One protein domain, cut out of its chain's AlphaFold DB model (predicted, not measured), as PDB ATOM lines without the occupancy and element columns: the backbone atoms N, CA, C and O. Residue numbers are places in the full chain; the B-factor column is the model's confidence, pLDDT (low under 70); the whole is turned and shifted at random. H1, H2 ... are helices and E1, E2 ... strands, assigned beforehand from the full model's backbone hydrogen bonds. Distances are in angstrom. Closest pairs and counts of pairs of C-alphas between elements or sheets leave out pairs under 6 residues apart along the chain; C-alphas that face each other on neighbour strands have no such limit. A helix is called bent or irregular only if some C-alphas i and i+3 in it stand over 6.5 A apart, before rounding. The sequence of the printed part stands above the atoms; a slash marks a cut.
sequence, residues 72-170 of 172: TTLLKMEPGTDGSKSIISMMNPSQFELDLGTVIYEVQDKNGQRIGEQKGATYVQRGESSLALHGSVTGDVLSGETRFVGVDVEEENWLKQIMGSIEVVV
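This is residues 72 to 170 of the 172 residues of an uncharacterized protein of Cordyceps javanica (UniProt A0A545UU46). You are looking at one sheet of seven strands that curls round on itself like a small barrel, nearly closed: its two edge strands, E1 and E7, approach each other at Thr 72 and Val 170, but do not run side by side. Strands E1, E2, E5 and E4 make one wall, E6 and E7 the facing wall, strongly bent E3 is the turn between them, and the short helix H1 grazes the sheet from outside. The printed part has 99 residues, with seven named strands and one named helix in the order E1 E2 E3 E4 E5 E6 H1 E7; across the antiparallel sheet the order is E1 E2 E5 E4 E3 E6 E7. The class is mostly strand, and the whole is compact, with a radius of gyration of the C-alphas of 12.8 A and a rounded outline of 34 by 28 by 28 A.

Start with the hairpins of E3, residues 98 to 108, with E4, residues 114 to 124, and of E4 with E5, residues 127 to 137. Together they are a meander, each strand the antiparallel neighbour of the one before. Between E3 and E4 look at N 105 and O 118, 2.7 A apart; between E4 and E5, at N 119 and O 134, 2.8 A. On the other side of E5 from E4 you find E2, residues 83 to 92, with N 88 and O 131 at 2.9 A. E2 forms a hairpin with edge strand E1, residues 72 to 80, where N 78 and O 85 are 2.8 A apart. Go back to E3 for its other neighbour, E6, residues 147 to 153: N 106 and O 149 are 2.8 A apart, and the directions stand at 128 degrees. Beyond E6 comes the other edge strand, E7, residues 167 to 170, with N 148 and O 168 at 3.1 A. E2 E3 E4 E5 and E3 E4 E5 E6 are each a Greek key, a meander of three strands with a fourth strand, next to them in the chain, paired across it. The sheet is a folded sheet, bent back on itself into two leaves, with E3 as the hinge: E1 E2 E5 E4 face E6 E7. The closest C-alphas of E1 and E7 are those of Thr 72 and Val 170, 4.6 A apart. H1, residues 158 to 161, only grazes the sheet, with residues 159 to 161; its closest C-alphas with E6 are those of Lys 160 and Asp 152, at 5.6 A. H1 is too short for an O i to N i+4 pair; its one O i to N i+3 pair is within hydrogen-bond range.

Find C-alpha 72 at (8.153, 47.199, 97.308), where E1 begins; it bends by 58 degrees at residue 75 and spans 20.8 A. E2 spans 28.2 A. E3 spans 23.4 A and bends by 85 degrees at residue 101. E4 begins at C-alpha 114, (15.061, 47.997, 114.601), spans 24.0 A and bends by 78 degrees at residue 121. E5 spans 28.3 A and bends by 64 degrees at residue 134. E6 spans 17.3 A, H1 5.7 A and E7 9.4 A, ending at C-alpha 170, (11.148, 45.496, 100.320).

The two C-alphas farthest apart are those of Gln 95 and Thr 138, at 36.7 A. The printed part has no cut and no long link; E5 to E6, nine residues, is short, and the other links are tight. In this predicted model the mean pLDDT of the printed part is 82.3; look for values under 70 at residues 81 to 82, 139 to 144 and 164 to 170.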
ATOM      1  N   THR A  72       7.386  45.973  97.427       77.19
ATOM      2  CA  THR A  72       8.153  47.199  97.308       77.19
ATOM      3  C   THR A  72       9.601  46.930  96.972       77.19
ATOM      4  O   THR A  72      10.123  45.855  97.251       77.19
ATOM      5  N   THR A  73      10.254  47.914  96.370       81.62
ATOM      6  CA  THR A  73      11.665  47.848  95.996       81.62
ATOM      7  C   THR A  73      12.326  49.167  96.354       81.62
ATOM      8  O   THR A  73      11.846  50.233  95.973       81.62
ATOM      9  N   LEU A  74      13.437  49.117  97.088       83.06
ATOM     10  CA  LEU A  74      14.217  50.309  97.386       83.06
ATOM     11  C   LEU A  74      14.924  50.749  96.105       83.06
ATOM     12  O   LEU A  74      15.843  50.086  95.633       83.06
ATOM     13  N   LEU A  75      14.501  51.882  95.549       84.00
ATOM     14  CA  LEU A  75      15.110  52.451  94.352       84.00
ATOM     15  C   LEU A  75      16.400  53.191  94.686       84.00
ATOM     16  O   LEU A  75      17.376  53.130  93.939       84.00
ATOM     17  N   LYS A  76      16.385  53.960  95.778       84.19
ATOM     18  CA  LYS A  76      17.501  54.834  96.134       84.19
ATOM     19  C   LYS A  76      17.488  55.195  97.610       84.19
ATOM     20  O   LYS A  76      16.426  55.399  98.189       84.19
ATOM     21  N   MET A  77      18.679  55.368  98.170       82.56
ATOM     22  CA  MET A  77      18.882  56.047  99.443       82.56
ATOM     23  C   MET A  77      19.830  57.229  99.245       82.56
ATOM     24  O   MET A  77      20.855  57.110  98.574       82.56
ATOM     25  N   GLU A  78      19.476  58.378  99.809       85.81
ATOM     26  CA  GLU A  78      20.252  59.616  99.739       85.81
ATOM     27  C   GLU A  78      20.397  60.233 101.136       85.81
ATOM     28  O   GLU A  78      19.503  60.073 101.969       85.81
ATOM     29  N   PRO A  79      21.478  60.978 101.414       80.81
ATOM     30  CA  PRO A  79      21.526  61.857 102.577       80.81
ATOM     31  C   PRO A  79      20.410  62.911 102.487       80.81
ATOM     32  O   PRO A  79      20.267  63.588 101.470       80.81
ATOM     33  N   GLY A  80      19.613  63.040 103.544       71.56
ATOM     34  CA  GLY A  80      18.554  64.036 103.693       71.56
ATOM     35  C   GLY A  80      18.890  65.077 104.763       71.56
ATOM     36  O   GLY A  80      19.845  64.925 105.520       71.56
ATOM     37  N   THR A  81      18.082  66.137 104.852       68.69
ATOM     38  CA  THR A  81      18.236  67.203 105.862       68.69
ATOM     39  C   THR A  81      18.146  66.690 107.300       68.69
ATOM     40  O   THR A  81      18.865  67.192 108.156       68.69
ATOM     41  N   ASP A  82      17.336  65.654 107.537       69.75
ATOM     42  CA  ASP A  82      17.071  65.067 108.861       69.75
ATOM     43  C   ASP A  82      17.572  63.612 108.978       69.75
ATOM     44  O   ASP A  82      17.016  62.802 109.720       69.75
ATOM     45  N   GLY A  83      18.608  63.251 108.212       82.94
ATOM     46  CA  GLY A  83      19.197  61.908 108.213       82.94
ATOM     47  C   GLY A  83      19.282  61.317 106.812       82.94
ATOM     48  O   GLY A  83      20.068  61.775 105.986       82.94
ATOM     49  N   SER A  84      18.473  60.301 106.536       85.25
ATOM     50  CA  SER A  84      18.434  59.589 105.259       85.25
ATOM     51  C   SER A  84      17.068  59.751 104.597       85.25
ATOM     52  O   SER A  84      16.029  59.791 105.259       85.25
ATOM     53  N   LYS A  85      17.073  59.821 103.268       89.69
ATOM     54  CA  LYS A  85      15.889  59.781 102.417       89.69
ATOM     55  C   LYS A  85      15.894  58.482 101.624       89.69
ATOM     56  O   LYS A  85      16.839  58.232 100.879       89.69
ATOM     57  N   SER A  86      14.836  57.693 101.748       87.62
ATOM     58  CA  SER A  86      14.642  56.458 100.981       87.62
ATOM     59  C   SER A  86      13.559  56.676  99.935       87.62
ATOM     60  O   SER A  86      12.506  57.230 100.239       87.62
ATOM     61  N   ILE A  87      13.807  56.244  98.702       89.50
ATOM     62  CA  ILE A  87      12.815  56.216  97.627       89.50
ATOM     63  C   ILE A  87      12.463  54.758  97.370       89.50
ATOM     64  O   ILE A  87      13.328  53.972  96.986       89.50
ATOM     65  N   ILE A  88      11.200  54.414  97.578       87.44
ATOM     66  CA  ILE A  88      10.675  53.056  97.483       87.44
ATOM     67  C   ILE A  88       9.672  53.006  96.328       87.44
ATOM     68  O   ILE A  88       8.752  53.817  96.290       87.44
ATOM     69  N   SER A  89       9.847  52.081  95.384       87.88
ATOM     70  CA  SER A  89       8.807  51.716  94.416       87.88
ATOM     71  C   SER A  89       7.841  50.740  95.068       87.88
ATOM     72  O   SER A  89       8.265  49.899  95.859       87.88
ATOM     73  N   MET A  90       6.560  50.849  94.747       86.19
ATOM     74  CA  MET A  90       5.493  49.999  95.256       86.19
ATOM     75  C   MET A  90       4.647  49.499  94.090       86.19
ATOM     76  O   MET A  90       4.262  50.286  93.225       86.19
ATOM     77  N   MET A  91       4.320  48.209  94.091       86.25
ATOM     78  CA  MET A  91       3.415  47.600  93.119       86.25
ATOM     79  C   MET A  91       2.124  47.176  93.810       86.25
ATOM     80  O   MET A  91       2.117  46.285  94.660       86.25
ATOM     81  N   ASN A  92       1.020  47.788  93.402       86.44
ATOM     82  CA  ASN A  92      -0.316  47.458  93.866       86.44
ATOM     83  C   ASN A  92      -1.103  46.729  92.757       86.44
ATOM     84  O   ASN A  92      -1.586  47.372  91.816       86.44
ATOM     85  N   PRO A  93      -1.289  45.401  92.866       80.44
ATOM     86  CA  PRO A  93      -2.087  44.629  91.914       80.44
ATOM     87  C   PRO A  93      -3.606  44.741  92.156       80.44
ATOM     88  O   PRO A  93      -4.392  44.193  91.381       80.44
ATOM     89  N   SER A  94      -4.032  45.403  93.236       81.25
ATOM     90  CA  SER A  94      -5.428  45.515  93.652       81.25
ATOM     91  C   SER A  94      -6.225  46.505  92.805       81.25
ATOM     92  O   SER A  94      -5.710  47.460  92.226       81.25
ATOM     93  N   GLN A  95      -7.548  46.319  92.783       81.38
ATOM     94  CA  GLN A  95      -8.467  47.339  92.286       81.38
ATOM     95  C   GLN A  95      -8.624  48.526  93.254       81.38
ATOM     96  O   GLN A  95      -9.220  49.530  92.860       81.38
ATOM     97  N   PHE A  96      -8.122  48.428  94.484       82.31
ATOM     98  CA  PHE A  96      -8.225  49.486  95.485       82.31
ATOM     99  C   PHE A  96      -7.022  50.418  95.465       82.31
ATOM    100  O   PHE A  96      -5.898  49.999  95.203       82.31
ATOM    101  N   GLU A  97      -7.283  51.677  95.793       86.50
ATOM    102  CA  GLU A  97      -6.264  52.653  96.165       86.50
ATOM    103  C   GLU A  97      -6.454  52.983  97.641       86.50
ATOM    104  O   GLU A  97      -7.589  53.000  98.129       86.50
ATOM    105  N   LEU A  98      -5.355  53.199  98.358       83.06
ATOM    106  CA  LEU A  98      -5.387  53.449  99.795       83.06
ATOM    107  C   LEU A  98      -4.589  54.703 100.116       83.06
ATOM    108  O   LEU A  98      -3.397  54.776  99.825       83.06
ATOM    109  N   ASP A  99      -5.252  55.658 100.752       87.06
ATOM    110  CA  ASP A  99      -4.596  56.779 101.411       87.06
ATOM    111  C   ASP A  99      -4.428  56.449 102.888       87.06
ATOM    112  O   ASP A  99      -5.410  56.284 103.617       87.06
ATOM    113  N   LEU A 100      -3.173  56.281 103.292       83.81
ATOM    114  CA  LEU A 100      -2.801  55.947 104.658       83.81
ATOM    115  C   LEU A 100      -2.325  57.179 105.444       83.81
ATOM    116  O   LEU A 100      -1.947  57.035 106.603       83.81
ATOM    117  N   GLY A 101      -2.338  58.373 104.840       88.69
ATOM    118  CA  GLY A 101      -1.776  59.574 105.451       88.69
ATOM    119  C   GLY A 101      -0.258  59.483 105.614       88.69
ATOM    120  O   GLY A 101       0.444  58.891 104.788       88.69
ATOM    121  N   THR A 102       0.268  60.083 106.675       91.75
ATOM    122  CA  THR A 102       1.699  60.090 106.980       91.75
ATOM    123  C   THR A 102       2.042  58.910 107.876       91.75
ATOM    124  O   THR A 102       1.874  58.954 109.093       91.75
ATOM    125  N   VAL A 103       2.554  57.844 107.263       88.81
ATOM    126  CA  VAL A 103       2.914  56.609 107.964       88.81
ATOM    127  C   VAL A 103       4.301  56.735 108.586       88.81
ATOM    128  O   VAL A 103       5.242  57.216 107.946       88.81
ATOM    129  N   ILE A 104       4.428  56.259 109.825       91.12
ATOM    130  CA  ILE A 104       5.690  56.057 110.536       91.12
ATOM    131  C   ILE A 104       6.119  54.603 110.334       91.12
ATOM    132  O   ILE A 104       5.415  53.665 110.716       91.12
ATOM    133  N   TYR A 105       7.290  54.428 109.735       88.69
ATOM    134  CA  TYR A 105       7.898  53.146 109.424       88.69
ATOM    135  C   TYR A 105       9.065  52.855 110.356       88.69
ATOM    136  O   TYR A 105      10.044  53.602 110.414       88.69
ATOM    137  N   GLU A 106       9.001  51.706 111.013       89.25
ATOM    138  CA  GLU A 106      10.166  51.102 111.633       89.25
ATOM    139  C   GLU A 106      11.025  50.436 110.556       89.25
ATOM    140  O   GLU A 106      10.542  49.609 109.780       89.25
ATOM    141  N   VAL A 107      12.307  50.799 110.507       87.56
ATOM    142  CA  VAL A 107      13.274  50.162 109.610       87.56
ATOM    143  C   VAL A 107      13.933  49.026 110.378       87.56
ATOM    144  O   VAL A 107      14.593  49.275 111.390       87.56
ATOM    145  N   GLN A 108      13.749  47.792 109.920       86.69
ATOM    146  CA  GLN A 108      14.274  46.584 110.558       86.69
ATOM    147  C   GLN A 108      15.308  45.892 109.669       86.69
ATOM    148  O   GLN A 108      15.154  45.848 108.448       86.69
ATOM    149  N   ASP A 109      16.349  45.329 110.281       85.00
ATOM    150  CA  ASP A 109      17.311  44.461 109.600       85.00
ATOM    151  C   ASP A 109      16.716  43.069 109.288       85.00
ATOM    152  O   ASP A 109      15.571  42.755 109.629       85.00
ATOM    153  N   LYS A 110      17.519  42.181 108.687       82.50
ATOM    154  CA  LYS A 110      17.098  40.803 108.369       82.50
ATOM    155  C   LYS A 110      16.683  39.959 109.575       82.50
ATOM    156  O   LYS A 110      16.014  38.942 109.397       82.50
ATOM    157  N   ASN A 111      17.109  40.341 110.777       83.75
ATOM    158  CA  ASN A 111      16.796  39.653 112.024       83.75
ATOM    159  C   ASN A 111      15.545  40.240 112.702       83.75
ATOM    160  O   ASN A 111      15.164  39.768 113.772       83.75
ATOM    161  N   GLY A 112      14.916  41.259 112.104       82.38
ATOM    162  CA  GLY A 112      13.805  41.996 112.701       82.38
ATOM    163  C   GLY A 112      14.248  43.001 113.768       82.38
ATOM    164  O   GLY A 112      13.417  43.498 114.523       82.38
ATOM    165  N   GLN A 113      15.547  43.300 113.875       87.88
ATOM    166  CA  GLN A 113      16.039  44.306 114.805       87.88
ATOM    167  C   GLN A 113      15.856  45.698 114.204       87.88
ATOM    168  O   GLN A 113      16.316  45.982 113.100       87.88
ATOM    169  N   ARG A 114      15.212  46.588 114.961       90.06
ATOM    170  CA  ARG A 114      15.061  47.997 114.601       90.06
ATOM    171  C   ARG A 114      16.427  48.672 114.436       90.06
ATOM    172  O   ARG A 114      17.200  48.755 115.389       90.06
ATOM    173  N   ILE A 115      16.671  49.214 113.247       89.38
ATOM    174  CA  ILE A 115      17.873  49.977 112.866       89.38
ATOM    175  C   ILE A 115      17.567  51.435 112.510       89.38
ATOM    176  O   ILE A 115      18.476  52.194 112.172       89.38
ATOM    177  N   GLY A 116      16.300  51.841 112.554       89.75
ATOM    178  CA  GLY A 116      15.914  53.207 112.246       89.75
ATOM    179  C   GLY A 116      14.415  53.440 112.291       89.75
ATOM    180  O   GLY A 116      13.623  52.541 112.575       89.75
ATOM    181  N   GLU A 117      14.049  54.675 111.996       92.00
ATOM    182  CA  GLU A 117      12.672  55.107 111.810       92.00
ATOM    183  C   GLU A 117      12.639  56.120 110.671       92.00
ATOM    184  O   GLU A 117      13.472  57.030 110.608       92.00
ATOM    185  N   GLN A 118      11.688  55.950 109.760       91.06
ATOM    186  CA  GLN A 118      11.420  56.910 108.701       91.06
ATOM    187  C   GLN A 118       9.922  57.125 108.551       91.06
ATOM    188  O   GLN A 118       9.128  56.258 108.885       91.06
ATOM    189  N   LYS A 119       9.526  58.269 108.010       93.00
ATOM    190  CA  LYS A 119       8.122  58.610 107.789       93.00
ATOM    191  C   LYS A 119       7.883  59.200 106.412       93.00
ATOM    192  O   LYS A 119       8.794  59.784 105.820       93.00
ATOM    193  N   GLY A 120       6.659  59.068 105.913       91.44
ATOM    194  CA  GLY A 120       6.271  59.638 104.627       91.44
ATOM    195  C   GLY A 120       4.783  59.507 104.325       91.44
ATOM    196  O   GLY A 120       4.104  58.601 104.811       91.44
ATOM    197  N   ALA A 121       4.289  60.428 103.497       91.81
ATOM    198  CA  ALA A 121       2.924  60.399 102.989       91.81
ATOM    199  C   ALA A 121       2.741  59.184 102.072       91.81
ATOM    200  O   ALA A 121       3.378  59.097 101.022       91.81
ATOM    201  N   THR A 122       1.884  58.253 102.476       88.19
ATOM    202  CA  THR A 122       1.750  56.938 101.854       88.19
ATOM    203  C   THR A 122       0.415  56.823 101.144       88.19
ATOM    204  O   THR A 122      -0.622  56.555 101.750       88.19
ATOM    205  N   TYR A 123       0.475  56.983  99.823       88.94
ATOM    206  CA  TYR A 123      -0.650  56.752  98.931       88.94
ATOM    207  C   TYR A 123      -0.364  55.545  98.038       88.94
ATOM    208  O   TYR A 123       0.496  55.589  97.158       88.94
ATOM    209  N   VAL A 124      -1.076  54.448  98.281       85.75
ATOM    210  CA  VAL A 124      -0.948  53.200  97.527       85.75
ATOM    211  C   VAL A 124      -1.872  53.280  96.314       85.75
ATOM    212  O   VAL A 124      -3.040  52.893  96.374       85.75
ATOM    213  N   GLN A 125      -1.352  53.816  95.211       89.31
ATOM    214  CA  GLN A 125      -2.063  53.901  93.930       89.31
ATOM    215  C   GLN A 125      -2.191  52.539  93.276       89.31
ATOM    216  O   GLN A 125      -1.409  51.644  93.576       89.31
ATOM    217  N   ARG A 126      -3.145  52.375  92.356       88.75
ATOM    218  CA  ARG A 126      -3.217  51.172  91.526       88.75
ATOM    219  C   ARG A 126      -2.008  51.111  90.587       88.75
ATOM    220  O   ARG A 126      -1.713  52.081  89.894       88.75
ATOM    221  N   GLY A 127      -1.391  49.936  90.478       88.00
ATOM    222  CA  GLY A 127      -0.213  49.725  89.641       88.00
ATOM    223  C   GLY A 127       1.076  50.159  90.335       88.00
ATOM    224  O   GLY A 127       1.227  49.970  91.541       88.00
ATOM    225  N   GLU A 128       2.021  50.690  89.563       88.81
ATOM    226  CA  GLU A 128       3.318  51.129  90.078       88.81
ATOM    227  C   GLU A 128       3.247  52.562  90.619       88.81
ATOM    228  O   GLU A 128       2.707  53.460  89.974       88.81
ATOM    229  N   SER A 129       3.819  52.780  91.800       88.94
ATOM    230  CA  SER A 129       3.932  54.094  92.438       88.94
ATOM    231  C   SER A 129       5.245  54.214  93.206       88.94
ATOM    232  O   SER A 129       5.939  53.225  93.421       88.94
ATOM    233  N   SER A 130       5.612  55.430  93.613       89.88
ATOM    234  CA  SER A 130       6.828  55.664  94.398       89.88
ATOM    235  C   SER A 130       6.539  56.472  95.655       89.88
ATOM    236  O   SER A 130       5.725  57.394  95.629       89.88
ATOM    237  N   LEU A 131       7.236  56.131  96.733       89.44
ATOM    238  CA  LEU A 131       7.114  56.708  98.063       89.44
ATOM    239  C   LEU A 131       8.471  57.247  98.513       89.44
ATOM    240  O   LEU A 131       9.492  56.574  98.377       89.44
ATOM    241  N   ALA A 132       8.477  58.458  99.066       91.25
ATOM    242  CA  ALA A 132       9.652  59.043  99.699       91.25
ATOM    243  C   ALA A 132       9.510  58.978 101.222       91.25
ATOM    244  O   ALA A 132       8.571  59.540 101.784       91.25
ATOM    245  N   LEU A 133      10.463  58.319 101.876       90.56
ATOM    246  CA  LEU A 133      10.550  58.215 103.327       90.56
ATOM    247  C   LEU A 133      11.732  59.025 103.850       90.56
ATOM    248  O   LEU A 133      12.807  59.028 103.249       90.56
ATOM    249  N   HIS A 134      11.537  59.693 104.981       91.94
ATOM    250  CA  HIS A 134      12.519  60.573 105.606       91.94
ATOM    251  C   HIS A 134      12.718  60.205 107.074       91.94
ATOM    252  O   HIS A 134      11.743  60.004 107.791       91.94
ATOM    253  N   GLY A 135      13.967  60.153 107.532       90.19
ATOM    254  CA  GLY A 135      14.287  59.939 108.942       90.19
ATOM    255  C   GLY A 135      15.667  59.329 109.151       90.19
ATOM    256  O   GLY A 135      16.476  59.244 108.225       90.19
ATOM    257  N   SER A 136      15.941  58.898 110.376       87.12
ATOM    258  CA  SER A 136      17.250  58.398 110.783       87.12
ATOM    259  C   SER A 136      17.352  56.882 110.642       87.12
ATOM    260  O   SER A 136      16.516  56.150 111.174       87.12
ATOM    261  N   VAL A 137      18.427  56.413 110.009       85.00
ATOM    262  CA  VAL A 137      18.786  54.994 109.933       85.00
ATOM    263  C   VAL A 137      20.255  54.850 110.317       85.00
ATOM    264  O   VAL A 137      21.108  55.545 109.773       85.00
ATOM    265  N   THR A 138      20.548  53.998 111.298       78.69
ATOM    266  CA  THR A 138      21.898  53.833 111.865       78.69
ATOM    267  C   THR A 138      22.661  52.632 111.304       78.69
ATOM    268  O   THR A 138      23.823  52.447 111.655       78.69
ATOM    269  N   GLY A 139      22.023  51.809 110.468       69.50
ATOM    270  CA  GLY A 139      22.619  50.626 109.838       69.50
ATOM    271  C   GLY A 139      22.647  50.709 108.312       69.50
ATOM    272  O   GLY A 139      22.041  51.599 107.715       69.50
ATOM    273  N   ASP A 140      23.330  49.752 107.682       67.75
ATOM    274  CA  ASP A 140      23.304  49.606 106.229       67.75
ATOM    275  C   ASP A 140      21.924  49.111 105.789       67.75
ATOM    276  O   ASP A 140      21.500  48.006 106.138       67.75
ATOM    277  N   VAL A 141      21.216  49.922 105.005       67.94
ATOM    278  CA  VAL A 141      19.981  49.483 104.354       67.94
ATOM    279  C   VAL A 141      20.351  48.700 103.106       67.94
ATOM    280  O   VAL A 141      20.663  49.257 102.054       67.94
ATOM    281  N   LEU A 142      20.338  47.381 103.256       65.88
ATOM    282  CA  LEU A 142      20.608  46.436 102.185       65.88
ATOM    283  C   LEU A 142      19.297  45.973 101.552       65.88
ATOM    284  O   LEU A 142      18.345  45.589 102.243       65.88
ATOM    285  N   SER A 143      19.263  46.010 100.222       63.81
ATOM    286  CA  SER A 143      18.119  45.574  99.423       63.81
ATOM    287  C   SER A 143      17.817  44.092  99.687       63.81
ATOM    288  O   SER A 143      18.730  43.270  99.667       63.81
ATOM    289  N   GLY A 144      16.551  43.746  99.941       64.94
ATOM    290  CA  GLY A 144      16.098  42.369 100.199       64.94
ATOM    291  C   GLY A 144      16.348  41.847 101.622       64.94
ATOM    292  O   GLY A 144      15.758  40.841 102.008       64.94
ATOM    293  N   GLU A 145      17.174  42.532 102.417       72.19
ATOM    294  CA  GLU A 145      17.392  42.220 103.839       72.19
ATOM    295  C   GLU A 145      16.637  43.180 104.771       72.19
ATOM    296  O   GLU A 145      16.258  42.790 105.873       72.19
ATOM    297  N   THR A 146      16.392  44.418 104.329       77.19
ATOM    298  CA  THR A 146      15.750  45.457 105.147       77.19
ATOM    299  C   THR A 146      14.235  45.453 104.975       77.19
ATOM    300  O   THR A 146      13.731  45.404 103.851       77.19
ATOM    301  N   ARG A 147      13.498  45.570 106.083       80.81
ATOM    302  CA  ARG A 147      12.033  45.684 106.087       80.81
ATOM    303  C   ARG A 147      11.593  47.053 106.574       80.81
ATOM    304  O   ARG A 147      12.196  47.610 107.488       80.81
ATOM    305  N   PHE A 148      10.519  47.562 105.979       82.81
ATOM    306  CA  PHE A 148       9.856  48.783 106.417       82.81
ATOM    307  C   PHE A 148       8.500  48.383 106.988       82.81
ATOM    308  O   PHE A 148       7.600  47.961 106.272       82.81
ATOM    309  N   VAL A 149       8.345  48.461 108.301       83.44
ATOM    310  CA  VAL A 149       7.106  48.043 108.962       83.44
ATOM    311  C   VAL A 149       6.348  49.293 109.368       83.44
ATOM    312  O   VAL A 149       6.861  50.086 110.153       83.44
ATOM    313  N   GLY A 150       5.150  49.496 108.817       84.75
ATOM    314  CA  GLY A 150       4.293  50.598 109.242       84.75
ATOM    315  C   GLY A 150       3.830  50.336 110.671       84.75
ATOM    316  O   GLY A 150       3.136  49.354 110.917       84.75
ATOM    317  N   VAL A 151       4.238  51.173 111.621       86.88
ATOM    318  CA  VAL A 151       3.926  50.974 113.048       86.88
ATOM    319  C   VAL A 151       2.894  51.967 113.566       86.88
ATOM    320  O   VAL A 151       2.169  51.643 114.503       86.88
ATOM    321  N   ASP A 152       2.794  53.143 112.947       88.00
ATOM    322  CA  ASP A 152       1.858  54.196 113.348       88.00
ATOM    323  C   ASP A 152       1.567  55.158 112.178       88.00
ATOM    324  O   ASP A 152       2.198  55.073 111.120       88.00
ATOM    325  N   VAL A 153       0.618  56.074 112.368       89.75
ATOM    326  CA  VAL A 153       0.347  57.222 111.485       89.75
ATOM    327  C   VAL A 153       0.339  58.511 112.297       89.75
ATOM    328  O   VAL A 153      -0.078  58.522 113.456       89.75
ATOM    329  N   GLU A 154       0.790  59.618 111.706       89.25
ATOM    330  CA  GLU A 154       0.776  60.911 112.402       89.25
ATOM    331  C   GLU A 154      -0.658  61.394 112.661       89.25
ATOM    332  O   GLU A 154      -0.943  62.006 113.694       89.25
ATOM    333  N   GLU A 155      -1.581  61.102 111.747       87.50
ATOM    334  CA  GLU A 155      -2.965  61.530 111.849       87.50
ATOM    335  C   GLU A 155      -3.730  60.766 112.947       87.50
ATOM    336  O   GLU A 155      -3.739  59.537 113.021       87.50
ATOM    337  N   GLU A 156      -4.456  61.500 113.792       82.88
ATOM    338  CA  GLU A 156      -5.375  60.949 114.799       82.88
ATOM    339  C   GLU A 156      -6.640  60.386 114.126       82.88
ATOM    340  O   GLU A 156      -7.691  61.028 114.083       82.88
ATOM    341  N   ASN A 157      -6.545  59.184 113.553       81.75
ATOM    342  CA  ASN A 157      -7.665  58.533 112.879       81.75
ATOM    343  C   ASN A 157      -7.705  57.009 113.121       81.75
ATOM    344  O   ASN A 157      -6.895  56.431 113.848       81.75
ATOM    345  N   TRP A 158      -8.699  56.343 112.526       81.56
ATOM    346  CA  TRP A 158      -8.913  54.902 112.686       81.56
ATOM    347  C   TRP A 158      -7.804  54.040 112.058       81.56
ATOM    348  O   TRP A 158      -7.699  52.869 112.427       81.56
ATOM    349  N   LEU A 159      -6.964  54.593 111.170       79.88
ATOM    350  CA  LEU A 159      -5.846  53.873 110.552       79.88
ATOM    351  C   LEU A 159      -4.826  53.432 111.600       79.88
ATOM    352  O   LEU A 159      -4.342  52.308 111.499       79.88
ATOM    353  N   LYS A 160      -4.601  54.223 112.667       81.25
ATOM    354  CA  LYS A 160      -3.740  53.843 113.811       81.25
ATOM    355  C   LYS A 160      -4.037  52.436 114.336       81.25
ATOM    356  O   LYS A 160      -3.139  51.717 114.752       81.25
ATOM    357  N   GLN A 161      -5.303  52.019 114.287       77.62
ATOM    358  CA  GLN A 161      -5.741  50.725 114.811       77.62
ATOM    359  C   GLN A 161      -5.416  49.548 113.884       77.62
ATOM    360  O   GLN A 161      -5.406  48.406 114.337       77.62
ATOM    361  N   ILE A 162      -5.156  49.807 112.601       74.44
ATOM    362  CA  ILE A 162      -4.832  48.781 111.605       74.44
ATOM    363  C   ILE A 162      -3.374  48.838 111.125       74.44
ATOM    364  O   ILE A 162      -2.948  47.919 110.426       74.44
ATOM    365  N   MET A 163      -2.595  49.848 111.538       75.00
ATOM    366  CA  MET A 163      -1.206  50.042 111.097       75.00
ATOM    367  C   MET A 163      -0.303  48.840 111.355       75.00
ATOM    368  O   MET A 163       0.423  48.439 110.454       75.00
ATOM    369  N   GLY A 164      -0.439  48.170 112.502       66.69
ATOM    370  CA  GLY A 164       0.339  46.961 112.810       66.69
ATOM    371  C   GLY A 164       0.101  45.774 111.860       66.69
ATOM    372  O   GLY A 164       0.772  44.755 111.983       66.69
ATOM    373  N   SER A 165      -0.852  45.876 110.925       62.00
ATOM    374  CA  SER A 165      -1.073  44.887 109.860       62.00
ATOM    375  C   SER A 165      -0.380  45.236 108.536       62.00
ATOM    376  O   SER A 165      -0.517  44.474 107.580       62.00
ATOM    377  N   ILE A 166       0.333  46.365 108.454       65.06
ATOM    378  CA  ILE A 166       0.987  46.853 107.235       65.06
ATOM    379  C   ILE A 166       2.471  46.485 107.274       65.06
ATOM    380  O   ILE A 166       3.329  47.255 107.705       65.06
ATOM    381  N   GLU A 167       2.778  45.282 106.797       63.59
ATOM    382  CA  GLU A 167       4.160  44.892 106.527       63.59
ATOM    383  C   GLU A 167       4.521  45.308 105.096       63.59
ATOM    384  O   GLU A 167       3.950  44.802 104.125       63.59
ATOM    385  N   VAL A 168       5.464  46.245 104.961       61.78
ATOM    386  CA  VAL A 168       6.058  46.597 103.671       61.78
ATOM    387  C   VAL A 168       7.385  45.856 103.558       61.78
ATOM    388  O   VAL A 168       8.425  46.250 104.096       61.78
ATOM    389  N   VAL A 169       7.336  44.715 102.875       57.09
ATOM    390  CA  VAL A 169       8.537  43.931 102.596       57.09
ATOM    391  C   VAL A 169       9.160  44.474 101.319       57.09
ATOM    392  O   VAL A 169       8.562  44.406 100.241       57.09
ATOM    393  N   VAL A 170      10.365  45.020 101.454       51.88
ATOM    394  CA  VAL A 170      11.148  45.496 100.320       51.88
ATOM    395  C   VAL A 170      11.938  44.322  99.744       51.88
ATOM    396  O   VAL A 170      12.905  43.859 100.347       51.88
TER     397      VAL A 170